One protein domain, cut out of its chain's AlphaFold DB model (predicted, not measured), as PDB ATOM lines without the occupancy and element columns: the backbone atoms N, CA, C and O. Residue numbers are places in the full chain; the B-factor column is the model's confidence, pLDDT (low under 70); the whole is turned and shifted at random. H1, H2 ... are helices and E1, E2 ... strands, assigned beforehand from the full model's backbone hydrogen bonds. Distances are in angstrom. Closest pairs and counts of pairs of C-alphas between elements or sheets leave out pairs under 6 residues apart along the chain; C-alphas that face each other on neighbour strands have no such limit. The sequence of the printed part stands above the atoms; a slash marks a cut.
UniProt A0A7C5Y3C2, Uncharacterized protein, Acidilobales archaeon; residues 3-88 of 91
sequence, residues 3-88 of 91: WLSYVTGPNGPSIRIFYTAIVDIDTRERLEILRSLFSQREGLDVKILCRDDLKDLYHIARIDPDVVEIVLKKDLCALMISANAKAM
ATOM      1  N   TRP A   3     -22.281  75.079  60.336       54.47
ATOM      2  CA  TRP A   3     -22.642  76.311  61.019       54.47
ATOM      3  C   TRP A   3     -24.089  76.678  60.725       54.47
ATOM      4  O   TRP A   3     -24.502  76.787  59.572       54.47
ATOM      5  N   LEU A   4     -24.858  76.880  61.789       48.56
ATOM      6  CA  LEU A   4     -26.244  77.321  61.716       48.56
ATOM      7  C   LEU A   4     -26.289  78.804  62.057       48.56
ATOM      8  O   LEU A   4     -25.878  79.198  63.149       48.56
ATOM      9  N   SER A   5     -26.796  79.624  61.140       49.50
ATOM     10  CA  SER A   5     -27.149  81.002  61.461       49.50
ATOM     11  C   SER A   5     -28.645  81.228  61.292       49.50
ATOM     12  O   SER A   5     -29.268  80.835  60.302       49.50
ATOM     13  N   TYR A   6     -29.224  81.853  62.313       40.75
ATOM     14  CA  TYR A   6     -30.590  82.341  62.296       40.75
ATOM     15  C   TYR A   6     -30.572  83.776  61.777       40.75
ATOM     16  O   TYR A   6     -29.927  84.641  62.370       40.75
ATOM     17  N   VAL A   7     -31.243  84.027  60.654       53.81
ATOM     18  CA  VAL A   7     -31.304  85.358  60.039       53.81
ATOM     19  C   VAL A   7     -32.759  85.725  59.793       53.81
ATOM     20  O   VAL A   7     -33.453  85.050  59.028       53.81
ATOM     21  N   THR A   8     -33.211  86.817  60.405       42.75
ATOM     22  CA  THR A   8     -34.538  87.389  60.156       42.75
ATOM     23  C   THR A   8     -34.458  88.331  58.959       42.75
ATOM     24  O   THR A   8     -33.759  89.340  59.008       42.75
ATOM     25  N   GLY A   9     -35.134  87.977  57.867       55.91
ATOM     26  CA  GLY A   9     -35.201  88.790  56.653       55.91
ATOM     27  C   GLY A   9     -36.594  89.385  56.422       55.91
ATOM     28  O   GLY A   9     -37.517  89.111  57.189       55.91
ATOM     29  N   PRO A  10     -36.781  90.144  55.327       49.22
ATOM     30  CA  PRO A  10     -38.070  90.751  54.973       49.22
ATOM     31  C   PRO A  10     -39.206  89.731  54.753       49.22
ATOM     32  O   PRO A  10     -40.371  90.097  54.835       49.22
ATOM     33  N   ASN A  11     -38.875  88.450  54.546       61.22
ATOM     34  CA  ASN A  11     -39.832  87.347  54.386       61.22
ATOM     35  C   ASN A  11     -39.987  86.483  55.656       61.22
ATOM     36  O   ASN A  11     -40.478  85.360  55.577       61.22
ATOM     37  N   GLY A  12     -39.526  86.967  56.814       57.03
ATOM     38  CA  GLY A  12     -39.540  86.226  58.076       57.03
ATOM     39  C   GLY A  12     -38.217  85.515  58.402       57.03
ATOM     40  O   GLY A  12     -37.187  85.755  57.756       57.03
ATOM     41  N   PRO A  13     -38.203  84.681  59.454       55.50
ATOM     42  CA  PRO A  13     -37.003  83.989  59.901       55.50
ATOM     43  C   PRO A  13     -36.575  82.897  58.920       55.50
ATOM     44  O   PRO A  13     -37.372  82.063  58.500       55.50
ATOM     45  N   SER A  14     -35.288  82.887  58.575       49.28
ATOM     46  CA  SER A  14     -34.670  81.841  57.762       49.28
ATOM     47  C   SER A  14     -33.485  81.228  58.502       49.28
ATOM     48  O   SER A  14     -32.630  81.943  59.030       49.28
ATOM     49  N   ILE A  15     -33.432  79.898  58.531       56.97
ATOM     50  CA  ILE A  15     -32.249  79.160  58.968       56.97
ATOM     51  C   ILE A  15     -31.362  78.990  57.738       56.97
ATOM     52  O   ILE A  15     -31.797  78.442  56.724       56.97
ATOM     53  N   ARG A  16     -30.124  79.474  57.816       60.62
ATOM     54  CA  ARG A  16     -29.112  79.233  56.788       60.62
ATOM     55  C   ARG A  16     -28.094  78.245  57.337       60.62
ATOM     56  O   ARG A  16     -27.512  78.465  58.397       60.62
ATOM     57  N   ILE A  17     -27.908  77.154  56.604       63.25
ATOM     58  CA  ILE A  17     -26.886  76.152  56.894       63.25
ATOM     59  C   ILE A  17     -25.661  76.521  56.065       63.25
ATOM     60  O   ILE A  17     -25.747  76.608  54.837       63.25
ATOM     61  N   PHE A  18     -24.543  76.750  56.739       71.25
ATOM     62  CA  PHE A  18     -23.252  76.980  56.116       71.25
ATOM     63  C   PHE A  18     -22.335  75.789  56.371       71.25
ATOM     64  O   PHE A  18     -22.194  75.321  57.502       71.25
ATOM     65  N   TYR A  19     -21.698  75.308  55.311       79.06
ATOM     66  CA  TYR A  19     -20.646  74.306  55.385       79.06
ATOM     67  C   TYR A  19     -19.312  75.017  55.288       79.06
ATOM     68  O   TYR A  19     -18.987  75.558  54.233       79.06
ATOM     69  N   THR A  20     -18.559  75.019  56.385       85.12
ATOM     70  CA  THR A  20     -17.233  75.636  56.433       85.12
ATOM     71  C   THR A  20     -16.166  74.566  56.603       85.12
ATOM     72  O   THR A  20     -16.296  73.670  57.452       85.12
ATOM     73  N   ALA A  21     -15.115  74.672  55.795       86.75
ATOM     74  CA  ALA A  21     -13.953  73.800  55.833       86.75
ATOM     75  C   ALA A  21     -12.676  74.581  55.510       86.75
ATOM     76  O   ALA A  21     -12.704  75.536  54.727       86.75
ATOM     77  N   ILE A  22     -11.565  74.138  56.094       88.31
ATOM     78  CA  ILE A  22     -10.232  74.441  55.578       88.31
ATOM     79  C   ILE A  22      -9.955  73.436  54.465       88.31
ATOM     80  O   ILE A  22     -10.160  72.239  54.654       88.31
ATOM     81  N   VAL A  23      -9.559  73.928  53.296       88.56
ATOM     82  CA  VAL A  23      -9.402  73.096  52.093       88.56
ATOM     83  C   VAL A  23      -7.960  72.997  51.610       88.56
ATOM     84  O   VAL A  23      -7.649  72.064  50.878       88.56
ATOM     85  N   ASP A  24      -7.096  73.937  52.002       91.19
ATOM     86  CA  ASP A  24      -5.669  73.917  51.670       91.19
ATOM     87  C   ASP A  24      -4.852  74.753  52.671       91.19
ATOM     88  O   ASP A  24      -5.402  75.641  53.333       91.19
ATOM     89  N   ILE A  25      -3.552  74.471  52.782       91.69
ATOM     90  CA  ILE A  25      -2.587  75.166  53.647       91.69
ATOM     91  C   ILE A  25      -1.295  75.373  52.859       91.69
ATOM     92  O   ILE A  25      -0.571  74.418  52.578       91.69
ATOM     93  N   ASP A  26      -0.988  76.619  52.517       94.94
ATOM     94  CA  ASP A  26       0.162  76.950  51.675       94.94
ATOM     95  C   ASP A  26       0.596  78.410  51.904       94.94
ATOM     96  O   ASP A  26       0.068  79.113  52.776       94.94
ATOM     97  N   THR A  27       1.570  78.881  51.126       93.75
ATOM     98  CA  THR A  27       1.951  80.292  51.093       93.75
ATOM     99  C   THR A  27       0.775  81.147  50.630       93.75
ATOM    100  O   THR A  27      -0.045  80.743  49.798       93.75
ATOM    101  N   ARG A  28       0.701  82.378  51.144       94.12
ATOM    102  CA  ARG A  28      -0.372  83.319  50.799       94.12
ATOM    103  C   ARG A  28      -0.518  83.515  49.289       94.12
ATOM    104  O   ARG A  28      -1.635  83.550  48.790       94.12
ATOM    105  N   GLU A  29       0.595  83.608  48.567       94.31
ATOM    106  CA  GLU A  29       0.612  83.803  47.111       94.31
ATOM    107  C   GLU A  29      -0.092  82.661  46.378       94.31
ATOM    108  O   GLU A  29      -0.928  82.896  45.504       94.31
ATOM    109  N   ARG A  30       0.191  81.415  46.771       94.00
ATOM    110  CA  ARG A  30      -0.442  80.236  46.181       94.00
ATOM    111  C   ARG A  30      -1.920  80.150  46.541       94.00
ATOM    112  O   ARG A  30      -2.745  79.819  45.686       94.00
ATOM    113  N   LEU A  31      -2.273  80.515  47.771       94.62
ATOM    114  CA  LEU A  31      -3.667  80.543  48.195       94.62
ATOM    115  C   LEU A  31      -4.484  81.646  47.511       94.62
ATOM    116  O   LEU A  31      -5.666  81.425  47.263       94.62
ATOM    117  N   GLU A  32      -3.901  82.792  47.149       95.00
ATOM    118  CA  GLU A  32      -4.608  83.824  46.369       95.00
ATOM    119  C   GLU A  32      -4.965  83.326  44.958       95.00
ATOM    120  O   GLU A  32      -6.059  83.605  44.461       95.00
ATOM    121  N   ILE A  33      -4.104  82.508  44.337       93.75
ATOM    122  CA  ILE A  33      -4.421  81.851  43.058       93.75
ATOM    123  C   ILE A  33      -5.645  80.946  43.230       93.75
ATOM    124  O   ILE A  33      -6.619  81.072  42.484       93.75
ATOM    125  N   LEU A  34      -5.635  80.075  44.243       90.00
ATOM    126  CA  LEU A  34      -6.754  79.171  44.528       90.00
ATOM    127  C   LEU A  34      -8.033  79.938  44.873       90.00
ATOM    128  O   LEU A  34      -9.106  79.633  44.351       90.00
ATOM    129  N   ARG A  35      -7.921  80.981  45.697       91.75
ATOM    130  CA  ARG A  35      -9.032  81.866  46.038       91.75
ATOM    131  C   ARG A  35      -9.652  82.477  44.789       91.75
ATOM    132  O   ARG A  35     -10.878  82.509  44.705       91.75
ATOM    133  N   SER A  36      -8.855  82.915  43.813       89.94
ATOM    134  CA  SER A  36      -9.377  83.475  42.558       89.94
ATOM    135  C   SER A  36     -10.213  82.463  41.761       89.94
ATOM    136  O   SER A  36     -11.261  82.824  41.227       89.94
ATOM    137  N   LEU A  37      -9.810  81.185  41.752       87.81
ATOM    138  CA  LEU A  37     -10.530  80.099  41.080       87.81
ATOM    139  C   LEU A  37     -11.864  79.787  41.770       87.81
ATOM    140  O   LEU A  37     -12.881  79.590  41.104       87.81
ATOM    141  N   PHE A  38     -11.882  79.757  43.105       82.88
ATOM    142  CA  PHE A  38     -13.101  79.457  43.860       82.88
ATOM    143  C   PHE A  38     -14.064  80.645  43.957       82.88
ATOM    144  O   PHE A  38     -15.273  80.430  43.996       82.88
ATOM    145  N   SER A  39     -13.559  81.882  43.932       82.31
ATOM    146  CA  SER A  39     -14.384  83.101  44.029       82.31
ATOM    147  C   SER A  39     -15.313  83.302  42.826       82.31
ATOM    148  O   SER A  39     -16.254  84.083  42.906       82.31
ATOM    149  N   GLN A  40     -15.081  82.595  41.715       80.94
ATOM    150  CA  GLN A  40     -15.972  82.611  40.550       80.94
ATOM    151  C   GLN A  40     -17.235  81.758  40.742       80.94
ATOM    152  O   GLN A  40     -18.139  81.807  39.910       80.94
ATOM    153  N   ARG A  41     -17.316  80.949  41.808       78.50
ATOM    154  CA  ARG A  41     -18.461  80.067  42.053       78.50
ATOM    155  C   ARG A  41     -19.501  80.750  42.929       78.50
ATOM    156  O   ARG A  41     -19.227  81.110  44.072       78.50
ATOM    157  N   GLU A  42     -20.722  80.867  42.411       78.00
ATOM    158  CA  GLU A  42     -21.843  81.405  43.178       78.00
ATOM    159  C   GLU A  42     -22.099  80.596  44.455       78.00
ATOM    160  O   GLU A  42     -22.140  79.365  44.454       78.00
ATOM    161  N   GLY A  43     -22.295  81.312  45.564       76.38
ATOM    162  CA  GLY A  43     -22.646  80.718  46.854       76.38
ATOM    163  C   GLY A  43     -21.478  80.151  47.666       76.38
ATOM    164  O   GLY A  43     -21.737  79.579  48.730       76.38
ATOM    165  N   LEU A  44     -20.233  80.341  47.210       81.69
ATOM    166  CA  LEU A  44     -19.021  80.120  48.000       81.69
ATOM    167  C   LEU A  44     -18.457  81.453  48.513       81.69
ATOM    168  O   LEU A  44     -18.231  82.382  47.745       81.69
ATOM    169  N   ASP A  45     -18.199  81.524  49.814       86.56
ATOM    170  CA  ASP A  45     -17.377  82.556  50.449       86.56
ATOM    171  C   ASP A  45     -15.992  81.966  50.727       86.56
ATOM    172  O   ASP A  45     -15.877  80.911  51.353       86.56
ATOM    173  N   VAL A  46     -14.943  82.624  50.238       90.81
ATOM    174  CA  VAL A  46     -13.570  82.111  50.272       90.81
ATOM    175  C   VAL A  46     -12.673  83.121  50.970       90.81
ATOM    176  O   VAL A  46     -12.587  84.278  50.553       90.81
ATOM    177  N   LYS A  47     -11.978  82.681  52.019       93.25
ATOM    178  CA  LYS A  47     -11.067  83.520  52.807       93.25
ATOM    179  C   LYS A  47      -9.722  82.844  52.974       93.25
ATOM    180  O   LYS A  47      -9.647  81.627  53.104       93.25
ATOM    181  N   ILE A  48      -8.675  83.653  53.002       95.50
ATOM    182  CA  ILE A  48      -7.337  83.222  53.392       95.50
ATOM    183  C   ILE A  48      -7.142  83.684  54.826       95.50
ATOM    184  O   ILE A  48      -7.356  84.857  55.117       95.50
ATOM    185  N   LEU A  49      -6.789  82.746  55.695       95.00
ATOM    186  CA  LEU A  49      -6.580  82.957  57.117       95.00
ATOM    187  C   LEU A  49      -5.093  82.772  57.404       95.00
ATOM    188  O   LEU A  49      -4.550  81.702  57.130       95.00
ATOM    189  N   CYS A  50      -4.423  83.794  57.920       93.88
ATOM    190  CA  CYS A  50      -2.979  83.756  58.157       93.88
ATOM    191  C   CYS A  50      -2.662  83.883  59.648       93.88
ATOM    192  O   CYS A  50      -3.434  84.449  60.418       93.88
ATOM    193  N   ARG A  51      -1.494  83.393  60.070       89.38
ATOM    194  CA  ARG A  51      -1.065  83.483  61.478       89.38
ATOM    195  C   ARG A  51      -0.873  84.905  62.006       89.38
ATOM    196  O   ARG A  51      -0.830  85.086  63.219       89.38
ATOM    197  N   ASP A  52      -0.719  85.882  61.116       89.38
ATOM    198  CA  ASP A  52      -0.452  87.275  61.483       89.38
ATOM    199  C   ASP A  52      -1.660  87.940  62.163       89.38
ATOM    200  O   ASP A  52      -1.491  88.909  62.904       89.38
ATOM    201  N   ASP A  53      -2.873  87.411  61.951       91.50
ATOM    202  CA  ASP A  53      -4.089  87.856  62.629       91.50
ATOM    203  C   ASP A  53      -4.541  86.813  63.665       91.50
ATOM    204  O   ASP A  53      -4.870  85.665  63.361       91.50
ATOM    205  N   LEU A  54      -4.617  87.229  64.930       89.06
ATOM    206  CA  LEU A  54      -5.095  86.376  66.017       89.06
ATOM    207  C   LEU A  54      -6.540  85.894  65.788       89.06
ATOM    208  O   LEU A  54      -6.905  84.796  66.216       89.06
ATOM    209  N   LYS A  55      -7.373  86.694  65.110       92.25
ATOM    210  CA  LYS A  55      -8.745  86.300  64.761       92.25
ATOM    211  C   LYS A  55      -8.759  85.159  63.754       92.25
ATOM    212  O   LYS A  55      -9.589  84.260  63.886       92.25
ATOM    213  N   ASP A  56      -7.831  85.166  62.804       92.31
ATOM    214  CA  ASP A  56      -7.691  84.110  61.806       92.31
ATOM    215  C   ASP A  56      -7.284  82.796  62.471       92.31
ATOM    216  O   ASP A  56      -7.915  81.767  62.234       92.31
ATOM    217  N   LEU A  57      -6.318  82.835  63.393       90.56
ATOM    218  CA  LEU A  57      -5.937  81.667  64.193       90.56
ATOM    219  C   LEU A  57      -7.111  81.111  65.004       90.56
ATOM    220  O   LEU A  57      -7.318  79.899  65.043       90.56
ATOM    221  N   TYR A  58      -7.918  81.982  65.615       90.75
ATOM    222  CA  TYR A  58      -9.120  81.561  66.335       90.75
ATOM    223  C   TYR A  58     -10.159  80.923  65.402       90.75
ATOM    224  O   TYR A  58     -10.800  79.936  65.762       90.75
ATOM    225  N   HIS A  59     -10.324  81.456  64.190       88.88
ATOM    226  CA  HIS A  59     -11.203  80.876  63.177       88.88
ATOM    227  C   HIS A  59     -10.723  79.497  62.723       88.88
ATOM    228  O   HIS A  59     -11.531  78.569  62.685       88.88
ATOM    229  N   ILE A  60      -9.426  79.349  62.440       88.94
ATOM    230  CA  ILE A  60      -8.805  78.066  62.090       88.94
ATOM    231  C   ILE A  60      -9.045  77.061  63.216       88.94
ATOM    232  O   ILE A  60      -9.646  76.021  62.968       88.94
ATOM    233  N   ALA A  61      -8.699  77.413  64.460       89.56
ATOM    234  CA  ALA A  61      -8.846  76.542  65.629       89.56
ATOM    235  C   ALA A  61     -10.281  76.041  65.832       89.56
ATOM    236  O   ALA A  61     -10.507  74.908  66.253       89.56
ATOM    237  N   ARG A  62     -11.265  76.894  65.528       89.44
ATOM    238  CA  ARG A  62     -12.679  76.533  65.608       89.44
ATOM    239  C   ARG A  62     -13.130  75.595  64.507       89.44
ATOM    240  O   ARG A  62     -14.137  74.944  64.722       89.44
ATOM    241  N   ILE A  63     -12.485  75.576  63.344       87.38
ATOM    242  CA  ILE A  63     -12.884  74.742  62.201       87.38
ATOM    243  C   ILE A  63     -12.117  73.423  62.210       87.38
ATOM    244  O   ILE A  63     -12.736  72.367  62.079       87.38
ATOM    245  N   ASP A  64     -10.799  73.511  62.350       87.56
ATOM    246  CA  ASP A  64      -9.866  72.395  62.375       87.56
ATOM    247  C   ASP A  64      -8.654  72.767  63.261       87.56
ATOM    248  O   ASP A  64      -7.766  73.514  62.831       87.56
ATOM    249  N   PRO A  65      -8.626  72.317  64.529       88.88
ATOM    250  CA  PRO A  65      -7.567  72.672  65.469       88.88
ATOM    251  C   PRO A  65      -6.197  72.103  65.084       88.88
ATOM    252  O   PRO A  65      -5.186  72.724  65.416       88.88
ATOM    253  N   ASP A  66      -6.142  70.994  64.341       88.81
ATOM    254  CA  ASP A  66      -4.879  70.352  63.952       88.81
ATOM    255  C   ASP A  66      -4.114  71.214  62.930       88.81
ATOM    256  O   ASP A  66      -2.880  71.245  62.896       88.81
ATOM    257  N   VAL A  67      -4.843  72.009  62.140       89.25
ATOM    258  CA  VAL A  67      -4.272  72.950  61.166       89.25
ATOM    259  C   VAL A  67      -3.532  74.107  61.838       89.25
ATOM    260  O   VAL A  67      -2.564  74.624  61.276       89.25
ATOM    261  N   VAL A  68      -3.935  74.504  63.050       90.56
ATOM    262  CA  VAL A  68      -3.318  75.633  63.772       90.56
ATOM    263  C   VAL A  68      -1.828  75.388  63.987       90.56
ATOM    264  O   VAL A  68      -1.014  76.285  63.765       90.56
ATOM    265  N   GLU A  69      -1.455  74.167  64.372       89.12
ATOM    266  CA  GLU A  69      -0.058  73.803  64.607       89.12
ATOM    267  C   GLU A  69       0.776  73.918  63.322       89.12
ATOM    268  O   GLU A  69       1.903  74.418  63.353       89.12
ATOM    269  N   ILE A  70       0.212  73.510  62.182       90.44
ATOM    270  CA  ILE A  70       0.872  73.569  60.872       90.44
ATOM    271  C   ILE A  70       1.108  75.025  60.457       90.44
ATOM    272  O   ILE A  70       2.231  75.383  60.097       90.44
ATOM    273  N   VAL A  71       0.070  75.860  60.551       90.69
ATOM    274  CA  VAL A  71       0.103  77.289  60.194       90.69
ATOM    275  C   VAL A  71       1.118  78.038  61.063       90.69
ATOM    276  O   VAL A  71       1.932  78.800  60.540       90.69
ATOM    277  N   LEU A  72       1.148  77.770  62.373       88.31
ATOM    278  CA  LEU A  72       2.092  78.405  63.298       88.31
ATOM    279  C   LEU A  72       3.544  77.954  63.090       88.31
ATOM    280  O   LEU A  72       4.447  78.787  63.145       88.31
ATOM    281  N   LYS A  73       3.792  76.655  62.871       85.19
ATOM    282  CA  LYS A  73       5.160  76.114  62.754       85.19
ATOM    283  C   LYS A  73       5.836  76.442  61.429       85.19
ATOM    284  O   LYS A  73       7.058  76.550  61.396       85.19
ATOM    285  N   LYS A  74       5.067  76.517  60.342       83.50
ATOM    286  CA  LYS A  74       5.605  76.617  58.976       83.50
ATOM    287  C   LYS A  74       5.431  77.987  58.325       83.50
ATOM    288  O   LYS A  74       5.785  78.118  57.162       83.50
ATOM    289  N   ASP A  75       4.918  78.978  59.055       82.94
ATOM    290  CA  ASP A  75       4.663  80.323  58.520       82.94
ATOM    291  C   ASP A  75       3.729  80.305  57.291       82.94
ATOM    292  O   ASP A  75       3.965  80.967  56.284       82.94
ATOM    293  N   LEU A  76       2.679  79.479  57.356       92.19
ATOM    294  CA  LEU A  76       1.723  79.268  56.262       92.19
ATOM    295  C   LEU A  76       0.378  79.935  56.564       92.19
ATOM    296  O   LEU A  76       0.087  80.311  57.699       92.19
ATOM    297  N   CYS A  77      -0.468  80.036  55.543       95.25
ATOM    298  CA  CYS A  77      -1.863  80.442  55.676       95.25
ATOM    299  C   CYS A  77      -2.785  79.255  55.362       95.25
ATOM    300  O   CYS A  77      -2.366  78.268  54.762       95.25
ATOM    301  N   ALA A  78      -4.051  79.353  55.748       94.69
ATOM    302  CA  ALA A  78      -5.091  78.374  55.463       94.69
ATOM    303  C   ALA A  78      -6.150  78.971  54.529       94.69
ATOM    304  O   ALA A  78      -6.583  80.111  54.710       94.69
ATOM    305  N   LEU A  79      -6.606  78.197  53.546       93.62
ATOM    306  CA  LEU A  79      -7.726  78.564  52.687       93.62
ATOM    307  C   LEU A  79      -9.017  78.005  53.280       93.62
ATOM    308  O   LEU A  79      -9.207  76.793  53.364       93.62
ATOM    309  N   MET A  80      -9.918  78.897  53.669       92.94
ATOM    310  CA  MET A  80     -11.235  78.563  54.189       92.94
ATOM    311  C   MET A  80     -12.291  78.776  53.107       92.94
ATOM    312  O   MET A  80     -12.373  79.853  52.517       92.94
ATOM    313  N   ILE A  81     -13.150  77.780  52.908       89.62
ATOM    314  CA  ILE A  81     -14.346  77.892  52.069       89.62
ATOM    315  C   ILE A  81     -15.582  77.723  52.945       89.62
ATOM    316  O   ILE A  81     -15.658  76.801  53.757       89.62
ATOM    317  N   SER A  82     -16.556  78.614  52.770       87.00
ATOM    318  CA  SER A  82     -17.893  78.526  53.350       87.00
ATOM    319  C   SER A  82     -18.944  78.481  52.247       87.00
ATOM    320  O   SER A  82     -19.036  79.398  51.439       87.00
ATOM    321  N   ALA A  83     -19.759  77.432  52.216       82.75
ATOM    322  CA  ALA A  83     -20.834  77.265  51.242       82.75
ATOM    323  C   ALA A  83     -22.200  77.356  51.920       82.75
ATOM    324  O   ALA A  83     -22.418  76.736  52.960       82.75
ATOM    325  N   ASN A  84     -23.147  78.078  51.323       74.31
ATOM    326  CA  ASN A  84     -24.548  78.001  51.743       74.31
ATOM    327  C   ASN A  84     -25.165  76.688  51.230       74.31
ATOM    328  O   ASN A  84     -24.983  76.347  50.063       74.31
ATOM    329  N   ALA A  85     -25.943  75.976  52.047       64.12
ATOM    330  CA  ALA A  85     -26.625  74.742  51.645       64.12
ATOM    331  C   ALA A  85     -27.464  74.885  50.360       64.12
ATOM    332  O   ALA A  85     -27.451  73.984  49.524       64.12
ATOM    333  N   LYS A  86     -28.096  76.046  50.117       61.75
ATOM    334  CA  LYS A  86     -28.793  76.311  48.839       61.75
ATOM    335  C   LYS A  86     -27.875  76.228  47.613       61.75
ATOM    336  O   LYS A  86     -28.333  75.828  46.550       61.75
ATOM    337  N   ALA A  87     -26.602  76.593  47.754       54.75
ATOM    338  CA  ALA A  87     -25.608  76.532  46.684       54.75
ATOM    339  C   ALA A  87     -25.074  75.109  46.445       54.75
ATOM    340  O   ALA A  87     -24.514  74.833  45.390       54.75
ATOM    341  N   MET A  88     -25.273  74.187  47.396       54.06
ATOM    342  CA  MET A  88     -24.838  72.789  47.285       54.06
ATOM    343  C   MET A  88     -25.922  71.852  46.722       54.06
ATOM    344  O   MET A  88     -25.753  70.637  46.741       54.06
TER     345      MET A  88
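Overview. This is residues 3 to 88 of the 91 residues of an uncharacterized protein of Acidilobales archaeon (UniProt A0A7C5Y3C2). What shape is this? A twisted, curled sheet of four strands has H1 over one face and the helical hairpin H2 and H3 over the other, while the strand hairpin of E1 and E2 reaches out as an arm whose residues 8 to 13 stick out. What makes it up? The printed part has 86 residues, with four named helices and four named strands in the order E1 E2 H1 E3 H2 H3 E4 H4, class mixed; the sheet, E1 E2 E4 E3, is antiparallel. How large is it? It is only just compact, close to loose, with a radius of gyration of the C-alphas of 14.4 A, and spans 46 by 25 by 18 A.

Arrangement. How do the strands pair? E1, residues 3 to 9, and E2, residues 12 to 26, form an antiparallel hairpin, with N 5 and O 16 within hydrogen-bond range at 3.1 A. E2 pairs with E1 over residues 12 to 18 and with E4, residues 77 to 84, over residues 18 to 26, where N 21 and O 81 are 3.0 A apart. E4 is also the antiparallel neighbour of E3, residues 44 to 50, with N 47 and O 80 at 2.9 A. Where is H1? H1, residues 28 to 38, lies over E4 at a height of 8.1 A over the sheet; its closest C-alphas to E3 are Arg 35 and Val 46, 6.2 A apart. E2, H1 and E3 make a split strand-helix-strand unit, two strands running the same way with E4 between them, and its crossover is right-handed. What of the other helices? H1 on one face of the sheet and H2, residues 54 to 63, on the other make three layers, helices on both faces of a sheet; H3, residues 65 to 74, is on the same face as H2, and the two touch at a steep tilt of 43 degrees, opposite ways, with their closest C-alphas, those of Ala 61 and Val 68, 5.9 A apart. H4, residues 85 to 88, only grazes the sheet; every O i to N i+4 pair is within hydrogen-bond range in H1 and H2, 4 of 6 in H3, and H4 is too short for one.

Along the chain. Where does the printed part begin and end? C-alpha 3 of E1 is at (-22.642, 76.311, 61.019), and C-alpha 88 of H4 at (-24.838, 72.789, 47.285). Which elements are long? First to last C-alpha, E2 measures 41.3 A, E4 23.2 A, E3 19.3 A and E1 18.2 A; H3 measures 15.2 A, H1 15.0 A and H2 14.5 A.

Size, cuts and confidence. How far does it reach? The two C-alphas farthest apart, Asn 11 and Lys 73, are 47.1 A apart. Are there cuts or long links? The printed part has no cut, and its links are tight. Where is confidence low? Residues 3 to 17 and 85 to 88 have pLDDT under 70; the mean of the printed part is 81.1.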